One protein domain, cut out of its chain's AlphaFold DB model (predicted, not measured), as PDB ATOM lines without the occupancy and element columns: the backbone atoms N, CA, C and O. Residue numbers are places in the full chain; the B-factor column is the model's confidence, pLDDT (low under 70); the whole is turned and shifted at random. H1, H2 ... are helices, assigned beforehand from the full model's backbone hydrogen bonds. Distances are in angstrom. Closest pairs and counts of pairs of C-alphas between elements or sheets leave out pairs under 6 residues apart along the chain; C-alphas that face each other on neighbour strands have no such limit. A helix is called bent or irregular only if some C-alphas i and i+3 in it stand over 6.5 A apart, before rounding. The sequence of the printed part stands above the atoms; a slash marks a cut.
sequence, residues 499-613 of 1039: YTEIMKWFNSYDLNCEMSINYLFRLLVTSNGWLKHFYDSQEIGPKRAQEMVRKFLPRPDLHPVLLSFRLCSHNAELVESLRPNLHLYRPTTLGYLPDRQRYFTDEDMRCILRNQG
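AT A GLANCE: This is residues 499 to 613 of the 1039 residues of an uncharacterized protein of Paramicrosporidium saccamoebae (UniProt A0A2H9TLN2). Short helices follow one another along the longest axis, with H1, H2 and H3 loosely gathered at one end and H7 at the opposite end. Between them H4 and H6 run side by side, the short H5 sits near the middle, and the long link of residues 585 to 601 loops from H6 to H7. The printed part has 115 residues with seven named helices, H1 to H7 in order along the chain, and no named strand; its class is all helix. It is compact, with a radius of gyration of the C-alphas of 13.2 A, and rounded, with spans of 36 by 31 by 26 A.

IN THESE COORDINATES: H1, residues 499 to 507, begins at C-alpha 499 at (-8.031, 52.788, -6.913) and is 12.5 A long from first to last C-alpha. H2, residues 514 to 526, is 18.3 A long, and H3 holds residues 530 to 535. H4, residues 542 to 552, is 15.2 A long and begins at C-alpha 542 at (-18.488, 38.181, 4.641). H5 holds residues 565 to 569. H6, residues 572 to 584, is 18.2 A long and irregular: C-alphas 580 and 583 are 8.3 A apart. H7, residues 602 to 612, is 15.5 A long and ends at C-alpha 612 at (4.252, 31.838, 15.131).

HOW THE PARTS SIT: H6 is the hub, touching H4, H5 and H7. With residues 573 to 578 alone it touches H4, at a shallow tilt of 25 degrees, the same way; the closest C-alphas, of Ala 545 and Leu 574, are 4.9 A apart. With residues 579 to 584 alone it touches H7, at a steep tilt of 46 degrees, the same way; the closest C-alphas, of His 583 and Asn 611, are 6.2 A apart. H5 and H6 touch only at the corner, and only just, with 3 pairs of C-alphas within 8 A; the closest, of Cys 568 and Leu 574, are 5.6 A apart. H3 is close to H5 but not clearly touching, with the closest C-alphas, of Tyr 535 and Leu 567, 7.3 A apart. H2 and H3 touch only at the corner, and only just, with 3 pairs within 8 A; the closest C-alphas, of Leu 524 and Lys 532, are 5.2 A apart. H1 is close to H3 but not clearly touching, with the C-alphas of Phe 506 and Tyr 535 closest at 7.6 A. H2 and H6 are apart, as are H4 and H7. Every O i to N i+4 pair is within hydrogen-bond range in H1, H2, H3, H4, H5 and H7; in H6 it is 5 of 9.

THE WHOLE: The two C-alphas farthest apart, of Glu 501 and Gly 613, are 38.2 A apart. The printed part has no cut. The long links are H4 to H5, 12 residues, and H6 to H7, 17 residues. The mean pLDDT of the printed part is 85.1; residues 499 to 500, 502 to 503, 528 and 613 are under 70.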
ATOM      1  N   TYR A 499      -7.836  53.592  -8.126       55.06
ATOM      2  CA  TYR A 499      -8.031  52.788  -6.913       55.06
ATOM      3  C   TYR A 499      -9.235  51.840  -7.053       55.06
ATOM      4  O   TYR A 499      -9.125  50.647  -6.789       55.06
ATOM      5  N   THR A 500     -10.364  52.338  -7.559       66.06
ATOM      6  CA  THR A 500     -11.600  51.563  -7.737       66.06
ATOM      7  C   THR A 500     -11.435  50.375  -8.691       66.06
ATOM      8  O   THR A 500     -12.010  49.314  -8.448       66.06
ATOM      9  N   GLU A 501     -10.650  50.511  -9.758       70.94
ATOM     10  CA  GLU A 501     -10.407  49.432 -10.728       70.94
ATOM     11  C   GLU A 501      -9.497  48.352 -10.150       70.94
ATOM     12  O   GLU A 501      -9.801  47.164 -10.263       70.94
ATOM     13  N   ILE A 502      -8.450  48.760  -9.430       65.88
ATOM     14  CA  ILE A 502      -7.576  47.845  -8.688       65.88
ATOM     15  C   ILE A 502      -8.397  47.065  -7.643       65.88
ATOM     16  O   ILE A 502      -8.253  45.849  -7.507       65.88
ATOM     17  N   MET A 503      -9.320  47.735  -6.945       62.91
ATOM     18  CA  MET A 503     -10.213  47.115  -5.958       62.91
ATOM     19  C   MET A 503     -11.194  46.113  -6.582       62.91
ATOM     20  O   MET A 503     -11.367  45.011  -6.055       62.91
ATOM     21  N   LYS A 504     -11.832  46.462  -7.708       72.50
ATOM     22  CA  LYS A 504     -12.709  45.540  -8.454       72.50
ATOM     23  C   LYS A 504     -11.942  44.303  -8.908       72.50
ATOM     24  O   LYS A 504     -12.457  43.193  -8.809       72.50
ATOM     25  N   TRP A 505     -10.706  44.500  -9.346       74.56
ATOM     26  CA  TRP A 505      -9.834  43.436  -9.816       74.56
ATOM     27  C   TRP A 505      -9.417  42.464  -8.704       74.56
ATOM     28  O   TRP A 505      -9.512  41.254  -8.876       74.56
ATOM     29  N   PHE A 506      -9.038  42.947  -7.519       74.00
ATOM     30  CA  PHE A 506      -8.737  42.057  -6.387       74.00
ATOM     31  C   PHE A 506      -9.951  41.235  -5.931       74.00
ATOM     32  O   PHE A 506      -9.826  40.051  -5.596       74.00
ATOM     33  N   ASN A 507     -11.137  41.843  -5.965       73.06
ATOM     34  CA  ASN A 507     -12.382  41.181  -5.589       73.06
ATOM     35  C   ASN A 507     -12.879  40.167  -6.632       73.06
ATOM     36  O   ASN A 507     -13.642  39.271  -6.271       73.06
ATOM     37  N   SER A 508     -12.430  40.251  -7.888       76.38
ATOM     38  CA  SER A 508     -12.857  39.349  -8.966       76.38
ATOM     39  C   SER A 508     -12.031  38.062  -9.088       76.38
ATOM     40  O   SER A 508     -12.390  37.190  -9.877       76.38
ATOM     41  N   TYR A 509     -10.961  37.887  -8.299       76.88
ATOM     42  CA  TYR A 509     -10.148  36.664  -8.326       76.88
ATOM     43  C   TYR A 509     -10.964  35.414  -7.988       76.88
ATOM     44  O   TYR A 509     -11.608  35.360  -6.942       76.88
ATOM     45  N   ASP A 510     -10.879  34.361  -8.795       81.75
ATOM     46  CA  ASP A 510     -11.457  33.075  -8.411       81.75
ATOM     47  C   ASP A 510     -10.554  32.367  -7.386       81.75
ATOM     48  O   ASP A 510      -9.476  31.872  -7.714       81.75
ATOM     49  N   LEU A 511     -11.007  32.295  -6.130       84.62
ATOM     50  CA  LEU A 511     -10.315  31.586  -5.042       84.62
ATOM     51  C   LEU A 511     -10.411  30.060  -5.171       84.62
ATOM     52  O   LEU A 511      -9.840  29.323  -4.366       84.62
ATOM     53  N   ASN A 512     -11.161  29.551  -6.146       82.38
ATOM     54  CA  ASN A 512     -11.179  28.136  -6.487       82.38
ATOM     55  C   ASN A 512     -10.161  27.788  -7.581       82.38
ATOM     56  O   ASN A 512      -9.841  26.607  -7.727       82.38
ATOM     57  N   CYS A 513      -9.593  28.784  -8.269       84.12
ATOM     58  CA  CYS A 513      -8.564  28.597  -9.283       84.12
ATOM     59  C   CYS A 513      -7.155  28.752  -8.687       84.12
ATOM     60  O   CYS A 513      -6.692  29.849  -8.376       84.12
ATOM     61  N   GLU A 514      -6.432  27.636  -8.579       77.69
ATOM     62  CA  GLU A 514      -5.063  27.585  -8.039       77.69
ATOM     63  C   GLU A 514      -4.085  28.493  -8.806       77.69
ATOM     64  O   GLU A 514      -3.196  29.115  -8.227       77.69
ATOM     65  N   MET A 515      -4.273  28.625 -10.120       70.00
ATOM     66  CA  MET A 515      -3.460  29.510 -10.952       70.00
ATOM     67  C   MET A 515      -3.685  30.984 -10.599       70.00
ATOM     68  O   MET A 515      -2.722  31.738 -10.470       70.00
ATOM     69  N   SER A 516      -4.940  31.379 -10.377       75.38
ATOM     70  CA  SER A 516      -5.310  32.736  -9.972       75.38
ATOM     71  C   SER A 516      -4.749  33.078  -8.589       75.38
ATOM     72  O   SER A 516      -4.219  34.171  -8.400       75.38
ATOM     73  N   ILE A 517      -4.772  32.130  -7.646       80.50
ATOM     74  CA  ILE A 517      -4.155  32.283  -6.317       80.50
ATOM     75  C   ILE A 517      -2.645  32.506  -6.432       80.50
ATOM     76  O   ILE A 517      -2.118  33.474  -5.881       80.50
ATOM     77  N   ASN A 518      -1.948  31.632  -7.163       75.56
ATOM     78  CA  ASN A 518      -0.498  31.723  -7.336       75.56
ATOM     79  C   ASN A 518      -0.089  33.019  -8.040       75.56
ATOM     80  O   ASN A 518       0.951  33.602  -7.730       75.56
ATOM     81  N   TYR A 519      -0.919  33.489  -8.966       73.31
ATOM     82  CA  TYR A 519      -0.682  34.734  -9.669       73.31
ATOM     83  C   TYR A 519      -0.854  35.962  -8.760       73.31
ATOM     84  O   TYR A 519       0.050  36.795  -8.679       73.31
ATOM     85  N   LEU A 520      -1.953  36.027  -8.002       82.19
ATOM     86  CA  LEU A 520      -2.177  37.068  -6.996       82.19
ATOM     87  C   LEU A 520      -1.038  37.105  -5.968       82.19
ATOM     88  O   LEU A 520      -0.518  38.175  -5.652       82.19
ATOM     89  N   PHE A 521      -0.607  35.934  -5.492       84.38
ATOM     90  CA  PHE A 521       0.535  35.802  -4.592       84.38
ATOM     91  C   PHE A 521       1.808  36.399  -5.201       84.38
ATOM     92  O   PHE A 521       2.441  37.248  -4.573       84.38
ATOM     93  N   ARG A 522       2.166  36.014  -6.435       76.19
ATOM     94  CA  ARG A 522       3.353  36.546  -7.125       76.19
ATOM     95  C   ARG A 522       3.289  38.057  -7.269       76.19
ATOM     96  O   ARG A 522       4.256  38.713  -6.908       76.19
ATOM     97  N   LEU A 523       2.163  38.599  -7.729       76.44
ATOM     98  CA  LEU A 523       2.014  40.038  -7.940       76.44
ATOM     99  C   LEU A 523       2.203  40.827  -6.637       76.44
ATOM    100  O   LEU A 523       2.891  41.847  -6.604       76.44
ATOM    101  N   LEU A 524       1.632  40.334  -5.539       81.38
ATOM    102  CA  LEU A 524       1.767  40.964  -4.230       81.38
ATOM    103  C   LEU A 524       3.194  40.867  -3.671       81.38
ATOM    104  O   LEU A 524       3.630  41.796  -2.993       81.38
ATOM    105  N   VAL A 525       3.929  39.792  -3.975       78.00
ATOM    106  CA  VAL A 525       5.336  39.608  -3.571       78.00
ATOM    107  C   VAL A 525       6.300  40.446  -4.416       78.00
ATOM    108  O   VAL A 525       7.268  40.973  -3.872       78.00
ATOM    109  N   THR A 526       6.068  40.577  -5.726       70.44
ATOM    110  CA  THR A 526       6.984  41.269  -6.653       70.44
ATOM    111  C   THR A 526       6.734  42.770  -6.766       70.44
ATOM    112  O   THR A 526       7.625  43.506  -7.191       70.44
ATOM    113  N   SER A 527       5.549  43.253  -6.384       70.62
ATOM    114  CA  SER A 527       5.260  44.689  -6.350       70.62
ATOM    115  C   SER A 527       6.167  45.429  -5.353       70.62
ATOM    116  O   SER A 527       6.495  44.892  -4.297       70.62
ATOM    117  N   ASN A 528       6.545  46.685  -5.644       60.88
ATOM    118  CA  ASN A 528       7.369  47.560  -4.780       60.88
ATOM    119  C   ASN A 528       6.662  47.974  -3.455       60.88
ATOM    120  O   ASN A 528       6.724  49.128  -3.039       60.88
ATOM    121  N   GLY A 529       5.910  47.076  -2.813       76.06
ATOM    122  CA  GLY A 529       5.178  47.281  -1.561       76.06
ATOM    123  C   GLY A 529       3.871  48.069  -1.688       76.06
ATOM    124  O   GLY A 529       2.958  47.848  -0.895       76.06
ATOM    125  N   TRP A 530       3.736  48.943  -2.690       78.81
ATOM    126  CA  TRP A 530       2.556  49.800  -2.871       78.81
ATOM    127  C   TRP A 530       1.272  48.990  -3.124       78.81
ATOM    128  O   TRP A 530       0.258  49.209  -2.466       78.81
ATOM    129  N   LEU A 531       1.318  47.994  -4.013       80.81
ATOM    130  CA  LEU A 531       0.154  47.167  -4.333       80.81
ATOM    131  C   LEU A 531      -0.228  46.278  -3.145       80.81
ATOM    132  O   LEU A 531      -1.406  46.113  -2.837       80.81
ATOM    133  N   LYS A 532       0.777  45.759  -2.431       87.00
ATOM    134  CA  LYS A 532       0.576  45.046  -1.171       87.00
ATOM    135  C   LYS A 532      -0.101  45.923  -0.123       87.00
ATOM    136  O   LYS A 532      -0.966  45.434   0.591       87.00
ATOM    137  N   HIS A 533       0.261  47.201  -0.042       86.00
ATOM    138  CA  HIS A 533      -0.386  48.154   0.854       86.00
ATOM    139  C   HIS A 533      -1.860  48.371   0.491       86.00
ATOM    140  O   HIS A 533      -2.704  48.320   1.381       86.00
ATOM    141  N   PHE A 534      -2.181  48.525  -0.798       85.19
ATOM    142  CA  PHE A 534      -3.572  48.614  -1.254       85.19
ATOM    143  C   PHE A 534      -4.367  47.352  -0.930       85.19
ATOM    144  O   PHE A 534      -5.446  47.441  -0.348       85.19
ATOM    145  N   TYR A 535      -3.812  46.180  -1.239       90.62
ATOM    146  CA  TYR A 535      -4.405  44.897  -0.879       90.62
ATOM    147  C   TYR A 535      -4.651  44.782   0.633       90.62
ATOM    148  O   TYR A 535      -5.738  44.427   1.070       90.62
ATOM    149  N   ASP A 536      -3.668  45.173   1.443       91.25
ATOM    150  CA  ASP A 536      -3.747  45.171   2.903       91.25
ATOM    151  C   ASP A 536      -4.704  46.215   3.483       91.25
ATOM    152  O   ASP A 536      -4.854  46.230   4.698       91.25
ATOM    153  N   SER A 537      -5.306  47.080   2.664       88.38
ATOM    154  CA  SER A 537      -6.263  48.118   3.078       88.38
ATOM    155  C   SER A 537      -7.705  47.838   2.638       88.38
ATOM    156  O   SER A 537      -8.588  48.667   2.866       88.38
ATOM    157  N   GLN A 538      -7.937  46.698   1.978       87.69
ATOM    158  CA  GLN A 538      -9.240  46.363   1.414       87.69
ATOM    159  C   GLN A 538     -10.252  45.932   2.461       87.69
ATOM    160  O   GLN A 538      -9.937  45.149   3.351       87.69
ATOM    161  N   GLU A 539     -11.500  46.341   2.253       88.88
ATOM    162  CA  GLU A 539     -12.649  45.781   2.959       88.88
ATOM    163  C   GLU A 539     -13.147  44.524   2.245       88.88
ATOM    164  O   GLU A 539     -13.495  44.549   1.062       88.88
ATOM    165  N   ILE A 540     -13.167  43.411   2.974       91.00
ATOM    166  CA  ILE A 540     -13.543  42.096   2.466       91.00
ATOM    167  C   ILE A 540     -14.920  41.728   3.011       91.00
ATOM    168  O   ILE A 540     -15.109  41.567   4.215       91.00
ATOM    169  N   GLY A 541     -15.885  41.553   2.108       92.31
ATOM    170  CA  GLY A 541     -17.239  41.148   2.480       92.31
ATOM    171  C   GLY A 541     -17.308  39.731   3.084       92.31
ATOM    172  O   GLY A 541     -16.446  38.892   2.805       92.31
ATOM    173  N   PRO A 542     -18.376  39.404   3.834       93.38
ATOM    174  CA  PRO A 542     -18.488  38.181   4.641       93.38
ATOM    175  C   PRO A 542     -18.317  36.884   3.845       93.38
ATOM    176  O   PRO A 542     -17.535  36.011   4.220       93.38
ATOM    177  N   LYS A 543     -18.997  36.759   2.695       93.31
ATOM    178  CA  LYS A 543     -18.893  35.564   1.833       93.31
ATOM    179  C   LYS A 543     -17.462  35.337   1.345       93.31
ATOM    180  O   LYS A 543     -16.969  34.212   1.340       93.31
ATOM    181  N   ARG A 544     -16.793  36.424   0.955       92.44
ATOM    182  CA  ARG A 544     -15.424  36.391   0.446       92.44
ATOM    183  C   ARG A 544     -14.432  36.077   1.559       92.44
ATOM    184  O   ARG A 544     -13.544  35.260   1.348       92.44
ATOM    185  N   ALA A 545     -14.618  36.662   2.740       95.19
ATOM    186  CA  ALA A 545     -13.811  36.384   3.921       95.19
ATOM    187  C   ALA A 545     -13.865  34.895   4.298       95.19
ATOM    188  O   ALA A 545     -12.821  34.264   4.462       95.19
ATOM    189  N   GLN A 546     -15.065  34.307   4.331       95.69
ATOM    190  CA  GLN A 546     -15.249  32.876   4.583       95.69
ATOM    191  C   GLN A 546     -14.548  32.007   3.531       95.69
ATOM    192  O   GLN A 546     -13.880  31.036   3.888       95.69
ATOM    193  N   GLU A 547     -14.649  32.350   2.243       94.31
ATOM    194  CA  GLU A 547     -13.922  31.633   1.188       94.31
ATOM    195  C   GLU A 547     -12.405  31.763   1.321       94.31
ATOM    196  O   GLU A 547     -11.711  30.750   1.222       94.31
ATOM    197  N   MET A 548     -11.891  32.970   1.567       95.50
ATOM    198  CA  MET A 548     -10.460  33.216   1.754       95.50
ATOM    199  C   MET A 548      -9.922  32.411   2.930       95.50
ATOM    200  O   MET A 548      -8.917  31.728   2.783       95.50
ATOM    201  N   VAL A 549     -10.609  32.417   4.074       96.19
ATOM    202  CA  VAL A 549     -10.200  31.622   5.236       96.19
ATOM    203  C   VAL A 549     -10.272  30.132   4.924       96.19
ATOM    204  O   VAL A 549      -9.294  29.421   5.125       96.19
ATOM    205  N   ARG A 550     -11.376  29.644   4.350       95.00
ATOM    206  CA  ARG A 550     -11.523  28.227   3.976       95.00
ATOM    207  C   ARG A 550     -10.416  27.753   3.027       95.00
ATOM    208  O   ARG A 550      -9.999  26.601   3.119       95.00
ATOM    209  N   LYS A 551      -9.969  28.610   2.104       92.94
ATOM    210  CA  LYS A 551      -8.967  28.279   1.079       92.94
ATOM    211  C   LYS A 551      -7.531  28.471   1.538       92.94
ATOM    212  O   LYS A 551      -6.696  27.616   1.266       92.94
ATOM    213  N   PHE A 552      -7.245  29.584   2.202       94.44
ATOM    214  CA  PHE A 552      -5.883  29.993   2.526       94.44
ATOM    215  C   PHE A 552      -5.454  29.588   3.926       94.44
ATOM    216  O   PHE A 552      -4.267  29.381   4.119       94.44
ATOM    217  N   LEU A 553      -6.369  29.409   4.885       94.75
ATOM    218  CA  LEU A 553      -5.988  29.009   6.243       94.75
ATOM    219  C   LEU A 553      -5.265  27.648   6.322       94.75
ATOM    220  O   LEU A 553      -4.344  27.509   7.128       94.75
ATOM    221  N   PRO A 554      -5.613  26.636   5.496       93.00
ATOM    222  CA  PRO A 554      -4.835  25.397   5.418       93.00
ATOM    223  C   PRO A 554      -3.435  25.569   4.802       93.00
ATOM    224  O   PRO A 554      -2.658  24.617   4.820       93.00
ATOM    225  N   ARG A 555      -3.123  26.749   4.245       87.00
ATOM    226  CA  ARG A 555      -1.917  27.069   3.469       87.00
ATOM    227  C   ARG A 555      -1.087  28.157   4.167       87.00
ATOM    228  O   ARG A 555      -1.157  29.336   3.807       87.00
ATOM    229  N   PRO A 556      -0.303  27.789   5.200       85.69
ATOM    230  CA  PRO A 556       0.428  28.754   6.013       85.69
ATOM    231  C   PRO A 556       1.490  29.559   5.260       85.69
ATOM    232  O   PRO A 556       1.846  30.649   5.704       85.69
ATOM    233  N   ASP A 557       1.957  29.061   4.119       78.69
ATOM    234  CA  ASP A 557       2.820  29.744   3.150       78.69
ATOM    235  C   ASP A 557       2.165  30.988   2.530       78.69
ATOM    236  O   ASP A 557       2.850  31.970   2.234       78.69
ATOM    237  N   LEU A 558       0.838  30.987   2.385       88.44
ATOM    238  CA  LEU A 558       0.084  32.096   1.803       88.44
ATOM    239  C   LEU A 558      -0.305  33.159   2.832       88.44
ATOM    240  O   LEU A 558      -0.597  34.295   2.450       88.44
ATOM    241  N   HIS A 559      -0.295  32.837   4.129       93.12
ATOM    242  CA  HIS A 559      -0.695  33.771   5.186       93.12
ATOM    243  C   HIS A 559       0.068  35.104   5.172       93.12
ATOM    244  O   HIS A 559      -0.570  36.140   5.292       93.12
ATOM    245  N   PRO A 560       1.396  35.156   4.975       89.44
ATOM    246  CA  PRO A 560       2.145  36.417   4.889       89.44
ATOM    247  C   PRO A 560       1.596  37.420   3.872       89.44
ATOM    248  O   PRO A 560       1.667  38.637   4.071       89.44
ATOM    249  N   VAL A 561       1.062  36.897   2.769       89.62
ATOM    250  CA  VAL A 561       0.734  37.675   1.580       89.62
ATOM    251  C   VAL A 561      -0.776  37.825   1.425       89.62
ATOM    252  O   VAL A 561      -1.255  38.956   1.404       89.62
ATOM    253  N   LEU A 562      -1.511  36.709   1.366       93.44
ATOM    254  CA  LEU A 562      -2.941  36.636   1.027       93.44
ATOM    255  C   LEU A 562      -3.880  36.629   2.239       93.44
ATOM    256  O   LEU A 562      -5.041  37.001   2.125       93.44
ATOM    257  N   LEU A 563      -3.391  36.230   3.411       95.00
ATOM    258  CA  LEU A 563      -4.080  36.459   4.687       95.00
ATOM    259  C   LEU A 563      -3.173  37.278   5.593       95.00
ATOM    260  O   LEU A 563      -2.885  36.880   6.719       95.00
ATOM    261  N   SER A 564      -2.632  38.382   5.078       93.75
ATOM    262  CA  SER A 564      -1.658  39.161   5.835       93.75
ATOM    263  C   SER A 564      -2.265  39.642   7.154       93.75
ATOM    264  O   SER A 564      -3.463  39.915   7.245       93.75
ATOM    265  N   PHE A 565      -1.438  39.785   8.187       93.19
ATOM    266  CA  PHE A 565      -1.931  40.280   9.471       93.19
ATOM    267  C   PHE A 565      -2.543  41.679   9.341       93.19
ATOM    268  O   PHE A 565      -3.566  41.959   9.960       93.19
ATOM    269  N   ARG A 566      -1.964  42.540   8.489       92.38
ATOM    270  CA  ARG A 566      -2.537  43.854   8.176       92.38
ATOM    271  C   ARG A 566      -3.945  43.707   7.624       92.38
ATOM    272  O   ARG A 566      -4.847  44.296   8.204       92.38
ATOM    273  N   LEU A 567      -4.138  42.870   6.600       94.25
ATOM    274  CA  LEU A 567      -5.444  42.621   5.995       94.25
ATOM    275  C   LEU A 567      -6.454  42.119   7.030       94.25
ATOM    276  O   LEU A 567      -7.519  42.707   7.200       94.25
ATOM    277  N   CYS A 568      -6.109  41.056   7.753       95.69
ATOM    278  CA  CYS A 568      -7.022  40.432   8.702       95.69
ATOM    279  C   CYS A 568      -7.339  41.356   9.884       95.69
ATOM    280  O   CYS A 568      -8.494  41.465  10.272       95.69
ATOM    281  N   SER A 569      -6.350  42.074  10.425       93.00
ATOM    282  CA  SER A 569      -6.521  42.879  11.646       93.00
ATOM    283  C   SER A 569      -7.515  44.032  11.518       93.00
ATOM    284  O   SER A 569      -8.058  44.451  12.539       93.00
ATOM    285  N   HIS A 570      -7.778  44.519  10.301       92.12
ATOM    286  CA  HIS A 570      -8.712  45.618  10.043       92.12
ATOM    287  C   HIS A 570      -9.998  45.184   9.311       92.12
ATOM    288  O   HIS A 570     -10.788  46.038   8.919       92.12
ATOM    289  N   ASN A 571     -10.238  43.875   9.159       95.19
ATOM    290  CA  ASN A 571     -11.449  43.321   8.548       95.19
ATOM    291  C   ASN A 571     -12.218  42.446   9.540       95.19
ATOM    292  O   ASN A 571     -11.832  41.301   9.779       95.19
ATOM    293  N   ALA A 572     -13.338  42.955  10.063       95.56
ATOM    294  CA  ALA A 572     -14.180  42.236  11.024       95.56
ATOM    295  C   ALA A 572     -14.566  40.833  10.526       95.56
ATOM    296  O   ALA A 572     -14.382  39.848  11.234       95.56
ATOM    297  N   GLU A 573     -15.002  40.731   9.271       97.06
ATOM    298  CA  GLU A 573     -15.467  39.477   8.671       97.06
ATOM    299  C   GLU A 573     -14.365  38.417   8.532       97.06
ATOM    300  O   GLU A 573     -14.607  37.219   8.713       97.06
ATOM    301  N   LEU A 574     -13.131  38.844   8.232       96.94
ATOM    302  CA  LEU A 574     -11.974  37.947   8.191       96.94
ATOM    303  C   LEU A 574     -11.597  37.479   9.596       96.94
ATOM    304  O   LEU A 574     -11.295  36.299   9.763       96.94
ATOM    305  N   VAL A 575     -11.641  38.362  10.599       97.00
ATOM    306  CA  VAL A 575     -11.382  37.985  11.998       97.00
ATOM    307  C   VAL A 575     -12.421  36.985  12.494       97.00
ATOM    308  O   VAL A 575     -12.036  35.937  13.008       97.00
ATOM    309  N   GLU A 576     -13.711  37.258  12.294       96.69
ATOM    310  CA  GLU A 576     -14.797  36.346  12.679       96.69
ATOM    311  C   GLU A 576     -14.649  34.979  12.002       96.69
ATOM    312  O   GLU A 576     -14.764  33.940  12.652       96.69
ATOM    313  N   SER A 577     -14.299  34.963  10.712       97.00
ATOM    314  CA  SER A 577     -14.069  33.720   9.968       97.00
ATOM    315  C   SER A 577     -12.818  32.961  10.439       97.00
ATOM    316  O   SER A 577     -12.809  31.729  10.434       97.00
ATOM    317  N   LEU A 578     -11.756  33.668  10.846       96.69
ATOM    318  CA  LEU A 578     -10.500  33.078  11.330       96.69
ATOM    319  C   LEU A 578     -10.600  32.543  12.759       96.69
ATOM    320  O   LEU A 578      -9.962  31.532  13.060       96.69
ATOM    321  N   ARG A 579     -11.371  33.194  13.639       96.12
ATOM    322  CA  ARG A 579     -11.379  32.933  15.091       96.12
ATOM    323  C   ARG A 579     -11.562  31.451  15.466       96.12
ATOM    324  O   ARG A 579     -10.786  30.974  16.295       96.12
ATOM    325  N   PRO A 580     -12.465  30.668  14.834       96.06
ATOM    326  CA  PRO A 580     -12.623  29.241  15.146       96.06
ATOM    327  C   PRO A 580     -11.359  28.402  14.905       96.06
ATOM    328  O   PRO A 580     -11.158  27.369  15.537       96.06
ATOM    329  N   ASN A 581     -10.493  28.846  13.995       94.38
ATOM    330  CA  ASN A 581      -9.317  28.112  13.537       94.38
ATOM    331  C   ASN A 581      -8.031  28.937  13.692       94.38
ATOM    332  O   ASN A 581      -7.039  28.704  13.000       94.38
ATOM    333  N   LEU A 582      -8.029  29.895  14.622       94.00
ATOM    334  CA  LEU A 582      -6.940  30.855  14.778       94.00
ATOM    335  C   LEU A 582      -5.598  30.174  15.095       94.00
ATOM    336  O   LEU A 582      -4.554  30.674  14.695       94.00
ATOM    337  N   HIS A 583      -5.637  28.991  15.721       88.06
ATOM    338  CA  HIS A 583      -4.487  28.117  15.995       88.06
ATOM    339  C   HIS A 583      -3.722  27.652  14.730       88.06
ATOM    340  O   HIS A 583      -2.560  27.250  14.812       88.06
ATOM    341  N   LEU A 584      -4.355  27.702  13.552       90.19
ATOM    342  CA  LEU A 584      -3.739  27.377  12.258       90.19
ATOM    343  C   LEU A 584      -3.144  28.610  11.565       90.19
ATOM    344  O   LEU A 584      -2.313  28.472  10.668       90.19
ATOM    345  N   TYR A 585      -3.537  29.812  11.984       95.00
ATOM    346  CA  TYR A 585      -3.131  31.059  11.354       95.00
ATOM    347  C   TYR A 585      -1.704  31.455  11.764       95.00
ATOM    348  O   TYR A 585      -1.345  31.463  12.942       95.00
ATOM    349  N   ARG A 586      -0.869  31.762  10.764       88.31
ATOM    350  CA  ARG A 586       0.586  31.973  10.894       88.31
ATOM    351  C   ARG A 586       1.077  33.122  10.000       88.31
ATOM    352  O   ARG A 586       1.744  32.858   9.002       88.31
ATOM    353  N   PRO A 587       0.748  34.388  10.304       88.88
ATOM    354  CA  PRO A 587       1.317  35.510   9.558       88.88
ATOM    355  C   PRO A 587       2.838  35.604   9.789       88.88
ATOM    356  O   PRO A 587       3.350  35.025  10.741       88.88
ATOM    357  N   THR A 588       3.574  36.346   8.959       77.56
ATOM    358  CA  THR A 588       5.021  36.618   9.162       77.56
ATOM    359  C   THR A 588       5.320  38.044   9.599       77.56
ATOM    360  O   THR A 588       6.452  38.373   9.913       77.56
ATOM    361  N   THR A 589       4.354  38.953   9.557       78.81
ATOM    362  CA  THR A 589       4.614  40.359   9.877       78.81
ATOM    363  C   THR A 589       3.433  40.901  10.638       78.81
ATOM    364  O   THR A 589       2.322  40.887  10.122       78.81
ATOM    365  N   LEU A 590       3.674  41.375  11.855       80.12
ATOM    366  CA  LEU A 590       2.653  41.982  12.699       80.12
ATOM    367  C   LEU A 590       2.730  43.494  12.522       80.12
ATOM    368  O   LEU A 590       3.425  44.189  13.251       80.12
ATOM    369  N   GLY A 591       2.088  43.992  11.470       77.75
ATOM    370  CA  GLY A 591       1.937  45.422  11.234       77.75
ATOM    371  C   GLY A 591       0.472  45.817  11.329       77.75
ATOM    372  O   GLY A 591      -0.382  45.097  10.824       77.75
ATOM    373  N   TYR A 592       0.187  46.973  11.914       80.06
ATOM    374  CA  TYR A 592      -1.150  47.563  11.895       80.06
ATOM    375  C   TYR A 592      -1.210  48.708  10.883       80.06
ATOM    376  O   TYR A 592      -0.182  49.306  10.559       80.06
ATOM    377  N   LEU A 593      -2.411  49.010  10.391       76.62
ATOM    378  CA  LEU A 593      -2.677  50.263   9.689       76.62
ATOM    379  C   LEU A 593      -2.906  51.368  10.743       76.62
ATOM    380  O   LEU A 593      -3.761  51.161  11.605       76.62
ATOM    381  N   PRO A 594      -2.156  52.490  10.721       71.00
ATOM    382  CA  PRO A 594      -2.177  53.506  11.785       71.00
ATOM    383  C   PRO A 594      -3.559  54.106  12.082       71.00
ATOM    384  O   PRO A 594      -3.835  54.430  13.231       71.00
ATOM    385  N   ASP A 595      -4.434  54.166  11.075       79.12
ATOM    386  CA  ASP A 595      -5.707  54.898  11.134       79.12
ATOM    387  C   ASP A 595      -6.951  53.996  11.033       79.12
ATOM    388  O   ASP A 595      -8.053  54.479  10.774       79.12
ATOM    389  N   ARG A 596      -6.806  52.672  11.195       79.38
ATOM    390  CA  ARG A 596      -7.945  51.736  11.132       79.38
ATOM    391  C   ARG A 596      -8.170  50.994  12.443       79.38
ATOM    392  O   ARG A 596      -7.232  50.624  13.149       79.38
ATOM    393  N   GLN A 597      -9.447  50.748  12.741       85.25
ATOM    394  CA  GLN A 597      -9.870  49.963  13.896       85.25
ATOM    395  C   GLN A 597      -9.303  48.540  13.818       85.25
ATOM    396  O   GLN A 597      -9.329  47.899  12.768       85.25
ATOM    397  N   ARG A 598      -8.799  48.052  14.955       88.06
ATOM    398  CA  ARG A 598      -8.305  46.681  15.115       88.06
ATOM    399  C   ARG A 598      -9.445  45.784  15.590       88.06
ATOM    400  O   ARG A 598     -10.090  46.109  16.584       88.06
ATOM    401  N   TYR A 599      -9.658  44.662  14.909       93.88
ATOM    402  CA  TYR A 599     -10.713  43.696  15.246       93.88
ATOM    403  C   TYR A 599     -10.209  42.458  16.002       93.88
ATOM    404  O   TYR A 599     -11.007  41.776  16.638       93.88
ATOM    405  N   PHE A 600      -8.902  42.164  15.973       94.00
ATOM    406  CA  PHE A 600      -8.331  41.118  16.828       94.00
ATOM    407  C   PHE A 600      -8.346  41.553  18.295       94.00
ATOM    408  O   PHE A 600      -7.868  42.637  18.631       94.00
ATOM    409  N   THR A 601      -8.859  40.685  19.162       93.25
ATOM    410  CA  THR A 601      -8.805  40.861  20.617       93.25
ATOM    411  C   THR A 601      -7.426  40.497  21.172       93.25
ATOM    412  O   THR A 601      -6.622  39.844  20.505       93.25
ATOM    413  N   ASP A 602      -7.151  40.861  22.426       90.25
ATOM    414  CA  ASP A 602      -5.927  40.446  23.125       90.25
ATOM    415  C   ASP A 602      -5.749  38.915  23.141       90.25
ATOM    416  O   ASP A 602      -4.633  38.418  22.985       90.25
ATOM    417  N   GLU A 603      -6.838  38.155  23.294       91.50
ATOM    418  CA  GLU A 603      -6.782  36.689  23.301       91.50
ATOM    419  C   GLU A 603      -6.513  36.120  21.902       91.50
ATOM    420  O   GLU A 603      -5.711  35.194  21.752       91.50
ATOM    421  N   ASP A 604      -7.089  36.733  20.862       93.06
ATOM    422  CA  ASP A 604      -6.769  36.389  19.475       93.06
ATOM    423  C   ASP A 604      -5.276  36.610  19.206       93.06
ATOM    424  O   ASP A 604      -4.578  35.731  18.695       93.06
ATOM    425  N   MET A 605      -4.756  37.766  19.621       88.19
ATOM    426  CA  MET A 605      -3.347  38.104  19.464       88.19
ATOM    427  C   MET A 605      -2.432  37.129  20.205       88.19
ATOM    428  O   MET A 605      -1.436  36.687  19.632       88.19
ATOM    429  N   ARG A 606      -2.771  36.727  21.439       83.69
ATOM    430  CA  ARG A 606      -2.026  35.685  22.169       83.69
ATOM    431  C   ARG A 606      -1.984  34.374  21.400       83.69
ATOM    432  O   ARG A 606      -0.929  33.747  21.332       83.69
ATOM    433  N   CYS A 607      -3.103  33.952  20.818       85.62
ATOM    434  CA  CYS A 607      -3.163  32.738  20.012       85.62
ATOM    435  C   CYS A 607      -2.259  32.850  18.773       85.62
ATOM    436  O   CYS A 607      -1.387  32.003  18.580       85.62
ATOM    437  N   ILE A 608      -2.378  33.934  17.996       87.19
ATOM    438  CA  ILE A 608      -1.559  34.191  16.796       87.19
ATOM    439  C   ILE A 608      -0.065  34.161  17.134       87.19
ATOM    440  O   ILE A 608       0.723  33.494  16.460       87.19
ATOM    441  N   LEU A 609       0.320  34.850  18.206       79.88
ATOM    442  CA  LEU A 609       1.703  34.940  18.660       79.88
ATOM    443  C   LEU A 609       2.250  33.585  19.139       79.88
ATOM    444  O   LEU A 609       3.380  33.232  18.802       79.88
ATOM    445  N   ARG A 610       1.446  32.776  19.844       79.69
ATOM    446  CA  ARG A 610       1.827  31.402  20.221       79.69
ATOM    447  C   ARG A 610       2.047  30.508  18.997       79.69
ATOM    448  O   ARG A 610       2.964  29.690  19.013       79.69
ATOM    449  N   ASN A 611       1.264  30.679  17.930       78.94
ATOM    450  CA  ASN A 611       1.369  29.851  16.720       78.94
ATOM    451  C   ASN A 611       2.589  30.176  15.855       78.94
ATOM    452  O   ASN A 611       3.093  29.296  15.152       78.94
ATOM    453  N   GLN A 612       3.056  31.426  15.873       70.38
ATOM    454  CA  GLN A 612       4.252  31.838  15.131       70.38
ATOM    455  C   GLN A 612       5.542  31.269  15.734       70.38
ATOM    456  O   GLN A 612       6.532  31.081  15.016       70.38
ATOM    457  N   GLY A 613       5.526  30.974  17.037       66.25
ATOM    458  CA  GLY A 613       6.735  30.715  17.806       66.25
ATOM    459  C   GLY A 613       7.617  31.962  17.903       66.25
ATOM    460  O   GLY A 613       7.259  33.052  17.460       66.25
TER     461      GLY A 613